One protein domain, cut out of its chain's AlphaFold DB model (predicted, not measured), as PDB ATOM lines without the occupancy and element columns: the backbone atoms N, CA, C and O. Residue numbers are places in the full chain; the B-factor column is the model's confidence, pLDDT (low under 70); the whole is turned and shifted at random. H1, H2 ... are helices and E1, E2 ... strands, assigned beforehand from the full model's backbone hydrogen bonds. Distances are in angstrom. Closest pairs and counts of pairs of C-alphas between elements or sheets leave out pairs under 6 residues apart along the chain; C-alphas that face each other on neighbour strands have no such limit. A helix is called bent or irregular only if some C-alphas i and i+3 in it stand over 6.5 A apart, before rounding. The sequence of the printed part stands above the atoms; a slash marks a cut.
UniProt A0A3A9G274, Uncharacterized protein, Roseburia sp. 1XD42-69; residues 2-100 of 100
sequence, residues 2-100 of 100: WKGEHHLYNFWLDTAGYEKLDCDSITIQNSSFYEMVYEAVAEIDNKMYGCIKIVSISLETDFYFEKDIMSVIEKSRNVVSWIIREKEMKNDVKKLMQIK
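What this domain is: This is residues 2 to 100 of the 100 residues of an uncharacterized protein of Roseburia sp. 1XD42-69 (UniProt A0A3A9G274). A small ribbon of two bent antiparallel strands, E1 and E2, runs between the longer helix H1 and the short helix H2, while residues 4 to 17 stretch along the length of the body. The printed part has 99 residues, with H1, E1, H2, E2 in chain order; the class is mixed, with under half of the residues in named elements. It is compact, with a radius of gyration of the C-alphas of 14.2 A, yet elongated, spanning 42 by 27 by 25 A.

Where its parts are: Find C-alpha 54 at (-46.247, 41.899, -15.771), where E1, residues 54 to 62, begins; it bends by 123 degrees at residue 59. E2, residues 77 to 84, spans 16.3 A and bends by 83 degrees at residue 80. H1, residues 31 to 47, runs 24.6 A from C-alpha 31 at (-40.817, 47.502, 2.326). H2 is residues 69 to 75.

How they stand to each other: Between E1 and E2, look at N 55 and O 83, 2.9 A apart, within hydrogen-bond range. The closest C-alphas of H1 and E2, Tyr 38 and Ile 83, are 7.8 A apart; those of E1 and H2, Ile 54 and Ile 69, also 7.8 A. H1 and E1 are near each other, with 5 pairs of C-alphas within 10 A; H1 and H2 are apart. In H1 and H2 every O i to N i+4 pair is within hydrogen-bond range.

The domain as a whole: The C-alphas farthest apart, Gly 17 and Lys 90, are 42.6 A apart. The printed part has no cut and no long link between elements. The model's pLDDT is under 70 at residues 2 to 3, 61 and 86 to 100.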
ATOM      1  N   TRP A   2     -50.666  41.704 -27.173       65.00
ATOM      2  CA  TRP A   2     -49.394  40.967 -27.198       65.00
ATOM      3  C   TRP A   2     -49.371  39.901 -28.312       65.00
ATOM      4  O   TRP A   2     -50.414  39.338 -28.661       65.00
ATOM      5  N   LYS A   3     -48.206  39.686 -28.930       65.56
ATOM      6  CA  LYS A   3     -47.994  38.710 -30.013       65.56
ATOM      7  C   LYS A   3     -46.986  37.658 -29.549       65.56
ATOM      8  O   LYS A   3     -46.005  38.027 -28.906       65.56
ATOM      9  N   GLY A   4     -47.195  36.408 -29.958       75.44
ATOM     10  CA  GLY A   4     -46.325  35.276 -29.631       75.44
ATOM     11  C   GLY A   4     -46.841  34.430 -28.469       75.44
ATOM     12  O   GLY A   4     -47.936  34.662 -27.957       75.44
ATOM     13  N   GLU A   5     -46.050  33.428 -28.098       80.38
ATOM     14  CA  GLU A   5     -46.301  32.597 -26.922       80.38
ATOM     15  C   GLU A   5     -45.946  33.361 -25.643       80.38
ATOM     16  O   GLU A   5     -45.003  34.157 -25.599       80.38
ATOM     17  N   HIS A   6     -46.733  33.125 -24.596       80.62
ATOM     18  CA  HIS A   6     -46.548  33.721 -23.284       80.62
ATOM     19  C   HIS A   6     -46.508  32.615 -22.242       80.62
ATOM     20  O   HIS A   6     -47.323  31.694 -22.275       80.62
ATOM     21  N   HIS A   7     -45.569  32.731 -21.313       85.38
ATOM     22  CA  HIS A   7     -45.378  31.763 -20.246       85.38
ATOM     23  C   HIS A   7     -45.559  32.457 -18.903       85.38
ATOM     24  O   HIS A   7     -45.046  33.559 -18.697       85.38
ATOM     25  N   LEU A   8     -46.286  31.795 -18.007       85.75
ATOM     26  CA  LEU A   8     -46.437  32.199 -16.619       85.75
ATOM     27  C   LEU A   8     -45.451  31.399 -15.766       85.75
ATOM     28  O   LEU A   8     -45.435  30.170 -15.828       85.75
ATOM     29  N   TYR A   9     -44.659  32.101 -14.965       86.06
ATOM     30  CA  TYR A   9     -43.753  31.508 -13.989       86.06
ATOM     31  C   TYR A   9     -44.167  31.977 -12.599       86.06
ATOM     32  O   TYR A   9     -44.331  33.175 -12.387       86.06
ATOM     33  N   ASN A  10     -44.308  31.034 -11.669       86.44
ATOM     34  CA  ASN A  10     -44.638  31.316 -10.277       86.44
ATOM     35  C   ASN A  10     -43.481  30.878  -9.381       86.44
ATOM     36  O   ASN A  10     -42.970  29.765  -9.524       86.44
ATOM     37  N   PHE A  11     -43.098  31.747  -8.450       86.69
ATOM     38  CA  PHE A  11     -42.131  31.450  -7.402       86.69
ATOM     39  C   PHE A  11     -42.813  31.618  -6.048       86.69
ATOM     40  O   PHE A  11     -43.419  32.654  -5.790       86.69
ATOM     41  N   TRP A  12     -42.701  30.596  -5.204       86.62
ATOM     42  CA  TRP A  12     -43.287  30.578  -3.871       86.62
ATOM     43  C   TRP A  12     -42.183  30.553  -2.826       86.62
ATOM     44  O   TRP A  12     -41.231  29.777  -2.937       86.62
ATOM     45  N   LEU A  13     -42.333  31.398  -1.811       85.12
ATOM     46  CA  LEU A  13     -41.485  31.430  -0.631       85.12
ATOM     47  C   LEU A  13     -42.367  31.134   0.583       85.12
ATOM     48  O   LEU A  13     -43.400  31.777   0.746       85.12
ATOM     49  N   ASP A  14     -41.960  30.183   1.419       87.00
ATOM     50  CA  ASP A  14     -42.607  29.958   2.711       87.00
ATOM     51  C   ASP A  14     -42.165  31.049   3.694       87.00
ATOM     52  O   ASP A  14     -40.971  31.218   3.959       87.00
ATOM     53  N   THR A  15     -43.131  31.814   4.193       86.25
ATOM     54  CA  THR A  15     -42.918  32.911   5.141       86.25
ATOM     55  C   THR A  15     -43.417  32.583   6.543       86.25
ATOM     56  O   THR A  15     -43.345  33.454   7.408       86.25
ATOM     57  N   ALA A  16     -43.872  31.353   6.811       86.62
ATOM     58  CA  ALA A  16     -44.423  30.977   8.109       86.62
ATOM     59  C   ALA A  16     -43.437  31.279   9.254       86.62
ATOM     60  O   ALA A  16     -42.277  30.861   9.246       86.62
ATOM     61  N   GLY A  17     -43.904  32.031  10.254       87.19
ATOM     62  CA  GLY A  17     -43.088  32.452  11.399       87.19
ATOM     63  C   GLY A  17     -42.210  33.687  11.151       87.19
ATOM     64  O   GLY A  17     -41.530  34.140  12.074       87.19
ATOM     65  N   TYR A  18     -42.246  34.279   9.954       87.81
ATOM     66  CA  TYR A  18     -41.613  35.562   9.647       87.81
ATOM     67  C   TYR A  18     -42.662  36.674   9.600       87.81
ATOM     68  O   TYR A  18     -43.030  37.126   8.523       87.81
ATOM     69  N   GLU A  19     -43.086  37.182  10.759       86.62
ATOM     70  CA  GLU A  19     -44.199  38.148  10.912       86.62
ATOM     71  C   GLU A  19     -44.161  39.365   9.967       86.62
ATOM     72  O   GLU A  19     -45.192  39.926   9.615       86.62
ATOM     73  N   LYS A  20     -42.968  39.809   9.554       86.56
ATOM     74  CA  LYS A  20     -42.815  40.945   8.628       86.56
ATOM     75  C   LYS A  20     -43.162  40.595   7.180       86.56
ATOM     76  O   LYS A  20     -43.471  41.494   6.408       86.56
ATOM     77  N   LEU A  21     -43.018  39.334   6.794       82.94
ATOM     78  CA  LEU A  21     -43.299  38.834   5.448       82.94
ATOM     79  C   LEU A  21     -44.632  38.085   5.398       82.94
ATOM     80  O   LEU A  21     -45.312  38.135   4.381       82.94
ATOM     81  N   ASP A  22     -45.008  37.462   6.512       83.88
ATOM     82  CA  ASP A  22     -46.281  36.787   6.749       83.88
ATOM     83  C   ASP A  22     -47.369  37.795   7.159       83.88
ATOM     84  O   ASP A  22     -47.910  37.766   8.263       83.88
ATOM     85  N   CYS A  23     -47.603  38.792   6.303       80.31
ATOM     86  CA  CYS A  23     -48.619  39.812   6.540       80.31
ATOM     87  C   CYS A  23     -49.221  40.330   5.234       80.31
ATOM     88  O   CYS A  23     -48.487  40.609   4.289       80.31
ATOM     89  N   ASP A  24     -50.529  40.591   5.228       80.19
ATOM     90  CA  ASP A  24     -51.331  40.902   4.027       80.19
ATOM     91  C   ASP A  24     -51.031  42.248   3.340       80.19
ATOM     92  O   ASP A  24     -51.717  42.650   2.402       80.19
ATOM     93  N   SER A  25     -50.030  42.996   3.809       82.38
ATOM     94  CA  SER A  25     -49.742  44.338   3.304       82.38
ATOM     95  C   SER A  25     -48.261  44.706   3.358       82.38
ATOM     96  O   SER A  25     -47.472  44.188   4.153       82.38
ATOM     97  N   ILE A  26     -47.875  45.660   2.506       85.25
ATOM     98  CA  ILE A  26     -46.558  46.296   2.590       85.25
ATOM     99  C   ILE A  26     -46.575  47.278   3.760       85.25
ATOM    100  O   ILE A  26     -47.362  48.223   3.796       85.25
ATOM    101  N   THR A  27     -45.657  47.078   4.693       87.06
ATOM    102  CA  THR A  27     -45.419  47.918   5.862       87.06
ATOM    103  C   THR A  27     -44.057  48.601   5.744       87.06
ATOM    104  O   THR A  27     -43.207  48.216   4.944       87.06
ATOM    105  N   ILE A  28     -43.800  49.608   6.582       88.75
ATOM    106  CA  ILE A  28     -42.476  50.252   6.652       88.75
ATOM    107  C   ILE A  28     -41.393  49.230   7.038       88.75
ATOM    108  O   ILE A  28     -40.243  49.334   6.627       88.75
ATOM    109  N   GLN A  29     -41.757  48.224   7.831       89.12
ATOM    110  CA  GLN A  29     -40.844  47.217   8.353       89.12
ATOM    111  C   GLN A  29     -40.468  46.152   7.317       89.12
ATOM    112  O   GLN A  29     -39.455  45.478   7.513       89.12
ATOM    113  N   ASN A  30     -41.271  45.980   6.261       88.25
ATOM    114  CA  ASN A  30     -41.050  44.966   5.230       88.25
ATOM    115  C   ASN A  30     -40.791  45.541   3.831       88.25
ATOM    116  O   ASN A  30     -40.408  44.789   2.937       88.25
ATOM    117  N   SER A  31     -40.932  46.858   3.638       89.00
ATOM    118  CA  SER A  31     -40.817  47.502   2.326       89.00
ATOM    119  C   SER A  31     -39.490  47.215   1.625       89.00
ATOM    120  O   SER A  31     -39.479  47.039   0.409       89.00
ATOM    121  N   SER A  32     -38.393  47.087   2.378       90.06
ATOM    122  CA  SER A  32     -37.067  46.774   1.831       90.06
ATOM    123  C   SER A  32     -37.019  45.422   1.109       90.06
ATOM    124  O   SER A  32     -36.300  45.280   0.127       90.06
ATOM    125  N   PHE A  33     -37.798  44.427   1.552       87.56
ATOM    126  CA  PHE A  33     -37.867  43.132   0.865       87.56
ATOM    127  C   PHE A  33     -38.539  43.269  -0.500       87.56
ATOM    128  O   PHE A  33     -38.041  42.745  -1.493       87.56
ATOM    129  N   TYR A  34     -39.637  44.021  -0.566       86.81
ATOM    130  CA  TYR A  34     -40.319  44.304  -1.826       86.81
ATOM    131  C   TYR A  34     -39.426  45.125  -2.766       86.81
ATOM    132  O   TYR A  34     -39.384  44.842  -3.958       86.81
ATOM    133  N   GLU A  35     -38.663  46.088  -2.240       87.69
ATOM    134  CA  GLU A  35     -37.662  46.849  -3.002       87.69
ATOM    135  C   GLU A  35     -36.599  45.947  -3.629       87.69
ATOM    136  O   GLU A  35     -36.367  46.048  -4.832       87.69
ATOM    137  N   MET A  36     -36.051  44.993  -2.872       89.88
ATOM    138  CA  MET A  36     -35.114  44.005  -3.411       89.88
ATOM    139  C   MET A  36     -35.733  43.166  -4.540       89.88
ATOM    140  O   MET A  36     -35.080  42.911  -5.552       89.88
ATOM    141  N   VAL A  37     -37.000  42.754  -4.407       88.06
ATOM    142  CA  VAL A  37     -37.708  42.024  -5.473       88.06
ATOM    143  C   VAL A  37     -37.899  42.913  -6.705       88.06
ATOM    144  O   VAL A  37     -37.656  42.461  -7.826       88.06
ATOM    145  N   TYR A  38     -38.280  44.183  -6.528       87.25
ATOM    146  CA  TYR A  38     -38.411  45.138  -7.633       87.25
ATOM    147  C   TYR A  38     -37.090  45.331  -8.383       87.25
ATOM    148  O   TYR A  38     -37.084  45.339  -9.617       87.25
ATOM    149  N   GLU A  39     -35.980  45.466  -7.658       89.50
ATOM    150  CA  GLU A  39     -34.639  45.602  -8.230       89.50
ATOM    151  C   GLU A  39     -34.225  44.346  -9.001       89.50
ATOM    152  O   GLU A  39     -33.802  44.451 -10.154       89.50
ATOM    153  N   ALA A  40     -34.434  43.159  -8.427       89.19
ATOM    154  CA  ALA A  40     -34.117  41.893  -9.082       89.19
ATOM    155  C   ALA A  40     -34.918  41.699 -10.380       89.19
ATOM    156  O   ALA A  40     -34.354  41.350 -11.421       89.19
ATOM    157  N   VAL A  41     -36.226  41.982 -10.359       88.19
ATOM    158  CA  VAL A  41     -37.074  41.937 -11.562       88.19
ATOM    159  C   VAL A  41     -36.573  42.925 -12.614       88.19
ATOM    160  O   VAL A  41     -36.501  42.582 -13.794       88.19
ATOM    161  N   ALA A  42     -36.202  44.141 -12.205       84.75
ATOM    162  CA  ALA A  42     -35.667  45.141 -13.120       84.75
ATOM    163  C   ALA A  42     -34.345  44.698 -13.759       84.75
ATOM    164  O   ALA A  42     -34.160  44.878 -14.962       84.75
ATOM    165  N   GLU A  43     -33.447  44.090 -12.986       88.44
ATOM    166  CA  GLU A  43     -32.175  43.577 -13.488       88.44
ATOM    167  C   GLU A  43     -32.377  42.446 -14.508       88.44
ATOM    168  O   GLU A  43     -31.744  42.452 -15.568       88.44
ATOM    169  N   ILE A  44     -33.286  41.505 -14.229       86.56
ATOM    170  CA  ILE A  44     -33.624  40.413 -15.154       86.56
ATOM    171  C   ILE A  44     -34.202  40.976 -16.453       86.56
ATOM    172  O   ILE A  44     -33.760  40.601 -17.540       86.56
ATOM    173  N   ASP A  45     -35.153  41.903 -16.354       85.06
ATOM    174  CA  ASP A  45     -35.805  42.498 -17.521       85.06
ATOM    175  C   ASP A  45     -34.807  43.260 -18.411       85.06
ATOM    176  O   ASP A  45     -34.831  43.130 -19.640       85.06
ATOM    177  N   ASN A  46     -33.864  43.980 -17.790       83.00
ATOM    178  CA  ASN A  46     -32.780  44.677 -18.482       83.00
ATOM    179  C   ASN A  46     -31.843  43.706 -19.217       83.00
ATOM    180  O   ASN A  46     -31.449  43.978 -20.352       83.00
ATOM    181  N   LYS A  47     -31.505  42.561 -18.607       86.69
ATOM    182  CA  LYS A  47     -30.668  41.523 -19.238       86.69
ATOM    183  C   LYS A  47     -31.387  40.794 -20.377       86.69
ATOM    184  O   LYS A  47     -30.731  40.326 -21.303       86.69
ATOM    185  N   MET A  48     -32.715  40.713 -20.322       81.56
ATOM    186  CA  MET A  48     -33.544  39.940 -21.254       81.56
ATOM    187  C   MET A  48     -34.306  40.814 -22.270       81.56
ATOM    188  O   MET A  48     -35.263  40.359 -22.900       81.56
ATOM    189  N   TYR A  49     -33.880  42.067 -22.466       77.44
ATOM    190  CA  TYR A  49     -34.433  42.999 -23.459       77.44
ATOM    191  C   TYR A  49     -35.947  43.280 -23.324       77.44
ATOM    192  O   TYR A  49     -36.676  43.352 -24.330       77.44
ATOM    193  N   GLY A  50     -36.443  43.464 -22.096       74.31
ATOM    194  CA  GLY A  50     -37.841  43.849 -21.870       74.31
ATOM    195  C   GLY A  50     -38.823  42.701 -22.130       74.31
ATOM    196  O   GLY A  50     -39.863  42.895 -22.783       74.31
ATOM    197  N   CYS A  51     -38.437  41.471 -21.772       80.38
ATOM    198  CA  CYS A  51     -39.262  40.281 -21.980       80.38
ATOM    199  C   CYS A  51     -40.361  40.146 -20.924       80.38
ATOM    200  O   CYS A  51     -41.378  39.505 -21.194       80.38
ATOM    201  N   ILE A  52     -40.183  40.761 -19.751       86.12
ATOM    202  CA  ILE A  52     -41.164  40.716 -18.673       86.12
ATOM    203  C   ILE A  52     -42.294  41.683 -19.022       86.12
ATOM    204  O   ILE A  52     -42.065  42.824 -19.414       86.12
ATOM    205  N   LYS A  53     -43.538  41.206 -18.933       84.19
ATOM    206  CA  LYS A  53     -44.734  42.010 -19.229       84.19
ATOM    207  C   LYS A  53     -45.393  42.538 -17.973       84.19
ATOM    208  O   LYS A  53     -45.718  43.720 -17.880       84.19
ATOM    209  N   ILE A  54     -45.585  41.634 -17.029       87.69
ATOM    210  CA  ILE A  54     -46.247  41.899 -15.771       87.69
ATOM    211  C   ILE A  54     -45.668  40.963 -14.720       87.69
ATOM    212  O   ILE A  54     -45.354  39.810 -15.019       87.69
ATOM    213  N   VAL A  55     -45.512  41.475 -13.508       89.50
ATOM    214  CA  VAL A  55     -45.178  40.696 -12.318       89.50
ATOM    215  C   VAL A  55     -46.156  41.100 -11.232       89.50
ATOM    216  O   VAL A  55     -46.388  42.294 -11.034       89.50
ATOM    217  N   SER A  56     -46.715  40.123 -10.534       89.06
ATOM    218  CA  SER A  56     -47.409  40.351  -9.274       89.06
ATOM    219  C   SER A  56     -46.531  39.896  -8.112       89.06
ATOM    220  O   SER A  56     -45.827  38.892  -8.206       89.06
ATOM    221  N   ILE A  57     -46.578  40.637  -7.011       88.12
ATOM    222  CA  ILE A  57     -46.127  40.169  -5.697       88.12
ATOM    223  C   ILE A  57     -47.377  40.019  -4.854       88.12
ATOM    224  O   ILE A  57     -48.251  40.889  -4.875       88.12
ATOM    225  N   SER A  58     -47.548  38.869  -4.223       83.88
ATOM    226  CA  SER A  58     -48.870  38.435  -3.795       83.88
ATOM    227  C   SER A  58     -48.758  37.398  -2.676       83.88
ATOM    228  O   SER A  58     -47.725  36.742  -2.550       83.88
ATOM    229  N   LEU A  59     -49.804  37.284  -1.860       79.44
ATOM    230  CA  LEU A  59     -49.904  36.321  -0.760       79.44
ATOM    231  C   LEU A  59     -51.057  35.379  -1.095       79.44
ATOM    232  O   LEU A  59     -52.112  35.855  -1.499       79.44
ATOM    233  N   GLU A  60     -50.835  34.064  -1.033       72.31
ATOM    234  CA  GLU A  60     -51.859  33.036  -1.317       72.31
ATOM    235  C   GLU A  60     -52.734  33.346  -2.552       72.31
ATOM    236  O   GLU A  60     -53.938  33.603  -2.487       72.31
ATOM    237  N   THR A  61     -52.079  33.430  -3.705       68.38
ATOM    238  CA  THR A  61     -52.594  34.153  -4.877       68.38
ATOM    239  C   THR A  61     -53.322  33.272  -5.867       68.38
ATOM    240  O   THR A  61     -52.858  32.185  -6.209       68.38
ATOM    241  N   ASP A  62     -54.394  33.829  -6.424       77.44
ATOM    242  CA  ASP A  62     -55.008  33.365  -7.662       77.44
ATOM    243  C   ASP A  62     -54.604  34.327  -8.790       77.44
ATOM    244  O   ASP A  62     -55.166  35.420  -8.928       77.44
ATOM    245  N   PHE A  63     -53.546  33.969  -9.528       83.38
ATOM    246  CA  PHE A  63     -53.042  34.772 -10.642       83.38
ATOM    247  C   PHE A  63     -53.692  34.328 -11.944       83.38
ATOM    248  O   PHE A  63     -53.511  33.193 -12.395       83.38
ATOM    249  N   TYR A  64     -54.374  35.257 -12.603       84.12
ATOM    250  CA  TYR A  64     -55.069  34.986 -13.844       84.12
ATOM    251  C   TYR A  64     -54.375  35.676 -15.019       84.12
ATOM    252  O   TYR A  64     -54.318  36.902 -15.086       84.12
ATOM    253  N   PHE A  65     -53.858  34.894 -15.972       82.81
ATOM    254  CA  PHE A  65     -53.168  35.431 -17.146       82.81
ATOM    255  C   PHE A  65     -54.089  35.530 -18.366       82.81
ATOM    256  O   PHE A  65     -54.659  34.540 -18.820       82.81
ATOM    257  N   GLU A  66     -54.167  36.721 -18.955       83.12
ATOM    258  CA  GLU A  66     -54.931  37.015 -20.163       83.12
ATOM    259  C   GLU A  66     -54.168  37.992 -21.065       83.12
ATOM    260  O   GLU A  66     -53.144  38.565 -20.694       83.12
ATOM    261  N   LYS A  67     -54.659  38.174 -22.295       79.31
ATOM    262  CA  LYS A  67     -53.989  39.008 -23.305       79.31
ATOM    263  C   LYS A  67     -53.944  40.495 -22.947       79.31
ATOM    264  O   LYS A  67     -53.098  41.230 -23.464       79.31
ATOM    265  N   ASP A  68     -54.911  40.935 -22.160       83.94
ATOM    266  CA  ASP A  68     -55.097  42.314 -21.746       83.94
ATOM    267  C   ASP A  68     -54.660  42.482 -20.285       83.94
ATOM    268  O   ASP A  68     -55.120  41.748 -19.412       83.94
ATOM    269  N   ILE A  69     -53.761  43.441 -20.022       85.00
ATOM    270  CA  ILE A  69     -53.211  43.682 -18.675       85.00
ATOM    271  C   ILE A  69     -54.311  44.084 -17.697       85.00
ATOM    272  O   ILE A  69     -54.285  43.644 -16.552       85.00
ATOM    273  N   MET A  70     -55.271  44.903 -18.130       86.50
ATOM    274  CA  MET A  70     -56.346  45.346 -17.243       86.50
ATOM    275  C   MET A  70     -57.190  44.155 -16.797       86.50
ATOM    276  O   MET A  70     -57.442  43.995 -15.608       86.50
ATOM    277  N   SER A  71     -57.497  43.247 -17.722       88.62
ATOM    278  CA  SER A  71     -58.195  41.995 -17.423       88.62
ATOM    279  C   SER A  71     -57.403  41.089 -16.468       88.62
ATOM    280  O   SER A  71     -57.999  40.462 -15.594       88.62
ATOM    281  N   VAL A  72     -56.069  41.032 -16.589       89.38
ATOM    282  CA  VAL A  72     -55.194  40.315 -15.637       89.38
ATOM    283  C   VAL A  72     -55.314  40.908 -14.234       89.38
ATOM    284  O   VAL A  72     -55.492  40.163 -13.270       89.38
ATOM    285  N   ILE A  73     -55.254  42.236 -14.119       89.19
ATOM    286  CA  ILE A  73     -55.334  42.948 -12.838       89.19
ATOM    287  C   ILE A  73     -56.710  42.764 -12.192       89.19
ATOM    288  O   ILE A  73     -56.784  42.501 -10.998       89.19
ATOM    289  N   GLU A  74     -57.789  42.879 -12.968       90.12
ATOM    290  CA  GLU A  74     -59.166  42.775 -12.469       90.12
ATOM    291  C   GLU A  74     -59.540  41.358 -12.021       90.12
ATOM    292  O   GLU A  74     -60.324  41.188 -11.084       90.12
ATOM    293  N   LYS A  75     -59.013  40.334 -12.699       91.06
ATOM    294  CA  LYS A  75     -59.355  38.932 -12.421       91.06
ATOM    295  C   LYS A  75     -58.453  38.291 -11.373       91.06
ATOM    296  O   LYS A  75     -58.903  37.368 -10.697       91.06
ATOM    297  N   SER A  76     -57.214  38.763 -11.231       90.00
ATOM    298  CA  SER A  76     -56.286  38.245 -10.222       90.00
ATOM    299  C   SER A  76     -56.670  38.726  -8.823       90.00
ATOM    300  O   SER A  76     -57.149  39.845  -8.644       90.00
ATOM    301  N   ARG A  77     -56.451  37.886  -7.809       87.19
ATOM    302  CA  ARG A  77     -56.824  38.178  -6.414       87.19
ATOM    303  C   ARG A  77     -55.637  38.047  -5.473       87.19
ATOM    304  O   ARG A  77     -54.677  37.349  -5.779       87.19
ATOM    305  N   ASN A  78     -55.734  38.708  -4.319       85.44
ATOM    306  CA  ASN A  78     -54.718  38.708  -3.258       85.44
ATOM    307  C   ASN A  78     -53.342  39.224  -3.725       85.44
ATOM    308  O   ASN A  78     -52.289  38.813  -3.236       85.44
ATOM    309  N   VAL A  79     -53.352  40.140  -4.697       87.06
ATOM    310  CA  VAL A  79     -52.137  40.777  -5.201       87.06
ATOM    311  C   VAL A  79     -51.807  41.999  -4.355       87.06
ATOM    312  O   VAL A  79     -52.580  42.949  -4.291       87.06
ATOM    313  N   VAL A  80     -50.629  41.975  -3.738       85.44
ATOM    314  CA  VAL A  80     -50.102  43.053  -2.896       85.44
ATOM    315  C   VAL A  80     -49.497  44.169  -3.753       85.44
ATOM    316  O   VAL A  80     -49.608  45.350  -3.425       85.44
ATOM    317  N   SER A  81     -48.843  43.816  -4.863       85.94
ATOM    318  CA  SER A  81     -48.264  44.792  -5.783       85.94
ATOM    319  C   SER A  81     -48.151  44.283  -7.215       85.94
ATOM    320  O   SER A  81     -47.994  43.086  -7.453       85.94
ATOM    321  N   TRP A  82     -48.165  45.225  -8.158       88.12
ATOM    322  CA  TRP A  82     -47.991  45.001  -9.587       88.12
ATOM    323  C   TRP A  82     -46.768  45.749 -10.118       88.12
ATOM    324  O   TRP A  82     -46.572  46.934  -9.847       88.12
ATOM    325  N   ILE A  83     -45.990  45.079 -10.962       86.62
ATOM    326  CA  ILE A  83     -44.938  45.679 -11.782       86.62
ATOM    327  C   ILE A  83     -45.353  45.495 -13.237       86.62
ATOM    328  O   ILE A  83     -45.368  44.374 -13.743       86.62
ATOM    329  N   ILE A  84     -45.689  46.589 -13.918       84.62
ATOM    330  CA  ILE A  84     -46.120  46.568 -15.320       84.62
ATOM    331  C   ILE A  84     -45.013  47.183 -16.174       84.62
ATOM    332  O   ILE A  84     -44.483  48.249 -15.850       84.62
ATOM    333  N   ARG A  85     -44.641  46.500 -17.259       75.19
ATOM    334  CA  ARG A  85     -43.601  46.943 -18.195       75.19
ATOM    335  C   ARG A  85     -44.198  47.129 -19.584       75.19
ATOM    336  O   ARG A  85     -44.457  46.165 -20.307       75.19
ATOM    337  N   GLU A  86     -44.396  48.380 -19.985       66.38
ATOM    338  CA  GLU A  86     -44.753  48.707 -21.364       66.38
ATOM    339  C   GLU A  86     -43.486  48.881 -22.204       66.38
ATOM    340  O   GLU A  86     -42.584  49.640 -21.862       66.38
ATOM    341  N   LYS A  87     -43.404  48.161 -23.330       56.88
ATOM    342  CA  LYS A  87     -42.243  48.214 -24.239       56.88
ATOM    343  C   LYS A  87     -42.185  49.519 -25.054       56.88
ATOM    344  O   LYS A  87     -41.204  49.753 -25.752       56.88
ATOM    345  N   GLU A  88     -43.208  50.368 -24.953       48.28
ATOM    346  CA  GLU A  88     -43.290  51.676 -25.603       48.28
ATOM    347  C   GLU A  88     -43.521  52.794 -24.582       48.28
ATOM    348  O   GLU A  88     -44.575  53.403 -24.554       48.28
ATOM    349  N   MET A  89     -42.508  53.121 -23.786       40.19
ATOM    350  CA  MET A  89     -42.250  54.509 -23.404       40.19
ATOM    351  C   MET A  89     -40.742  54.650 -23.225       40.19
ATOM    352  O   MET A  89     -40.131  54.073 -22.328       40.19
ATOM    353  N   LYS A  90     -40.112  55.394 -24.140       36.81
ATOM    354  CA  LYS A  90     -38.814  56.000 -23.854       36.81
ATOM    355  C   LYS A  90     -39.009  56.836 -22.590       36.81
ATOM    356  O   LYS A  90     -39.769  57.796 -22.632       36.81
ATOM    357  N   ASN A  91     -38.281  56.469 -21.543       38.88
ATOM    358  CA  ASN A  91     -38.233  57.114 -20.236       38.88
ATOM    359  C   ASN A  91     -39.487  56.917 -19.366       38.88
ATOM    360  O   ASN A  91     -40.619  56.949 -19.834       38.88
ATOM    361  N   ASP A  92     -39.215  56.769 -18.071       40.81
ATOM    362  CA  ASP A  92     -40.131  56.799 -16.927       40.81
ATOM    363  C   ASP A  92     -40.699  55.449 -16.466       40.81
ATOM    364  O   ASP A  92     -41.784  55.002 -16.832       40.81
ATOM    365  N   VAL A  93     -39.974  54.837 -15.522       42.69
ATOM    366  CA  VAL A  93     -40.538  53.876 -14.567       42.69
ATOM    367  C   VAL A  93     -41.602  54.607 -13.743       42.69
ATOM    368  O   VAL A  93     -41.288  55.286 -12.766       42.69
ATOM    369  N   LYS A  94     -42.878  54.484 -14.118       48.53
ATOM    370  CA  LYS A  94     -43.992  54.907 -13.260       48.53
ATOM    371  C   LYS A  94     -44.315  53.804 -12.253       48.53
ATOM    372  O   LYS A  94     -44.857  52.764 -12.608       48.53
ATOM    373  N   LYS A  95     -44.011  54.062 -10.979       47.22
ATOM    374  CA  LYS A  95     -44.594  53.344  -9.835       47.22
ATOM    375  C   LYS A  95     -46.093  53.689  -9.806       47.22
ATOM    376  O   LYS A  95     -46.430  54.862  -9.658       47.22
ATOM    377  N   LEU A  96     -46.978  52.709  -9.992       49.66
ATOM    378  CA  LEU A  96     -48.430  52.886  -9.846       49.66
ATOM    379  C   LEU A  96     -48.933  52.242  -8.542       49.66
ATOM    380  O   LEU A  96     -48.280  51.378  -7.966       49.66
ATOM    381  N   MET A  97     -50.036  52.803  -8.051       48.97
ATOM    382  CA  MET A  97     -50.451  52.958  -6.649       48.97
ATOM    383  C   MET A  97     -50.774  51.676  -5.861       48.97
ATOM    384  O   MET A  97     -51.223  50.680  -6.415       48.97
ATOM    385  N   GLN A  98     -50.636  51.784  -4.531       41.66
ATOM    386  CA  GLN A  98     -51.245  50.898  -3.533       41.66
ATOM    387  C   GLN A  98     -52.767  51.117  -3.527       41.66
ATOM    388  O   GLN A  98     -53.216  52.250  -3.339       41.66
ATOM    389  N   ILE A  99     -53.554  50.058  -3.722       39.06
ATOM    390  CA  ILE A  99     -54.994  50.095  -3.438       39.06
ATOM    391  C   ILE A  99     -55.137  49.892  -1.924       39.06
ATOM    392  O   ILE A  99     -54.637  48.905  -1.390       39.06
ATOM    393  N   LYS A 100     -55.720  50.892  -1.252       33.94
ATOM    394  CA  LYS A 100     -56.081  50.854   0.173       33.94
ATOM    395  C   LYS A 100     -57.325  50.012   0.405       33.94
ATOM    396  O   LYS A 100     -58.220  50.081  -0.466       33.94
TER     397      LYS A 100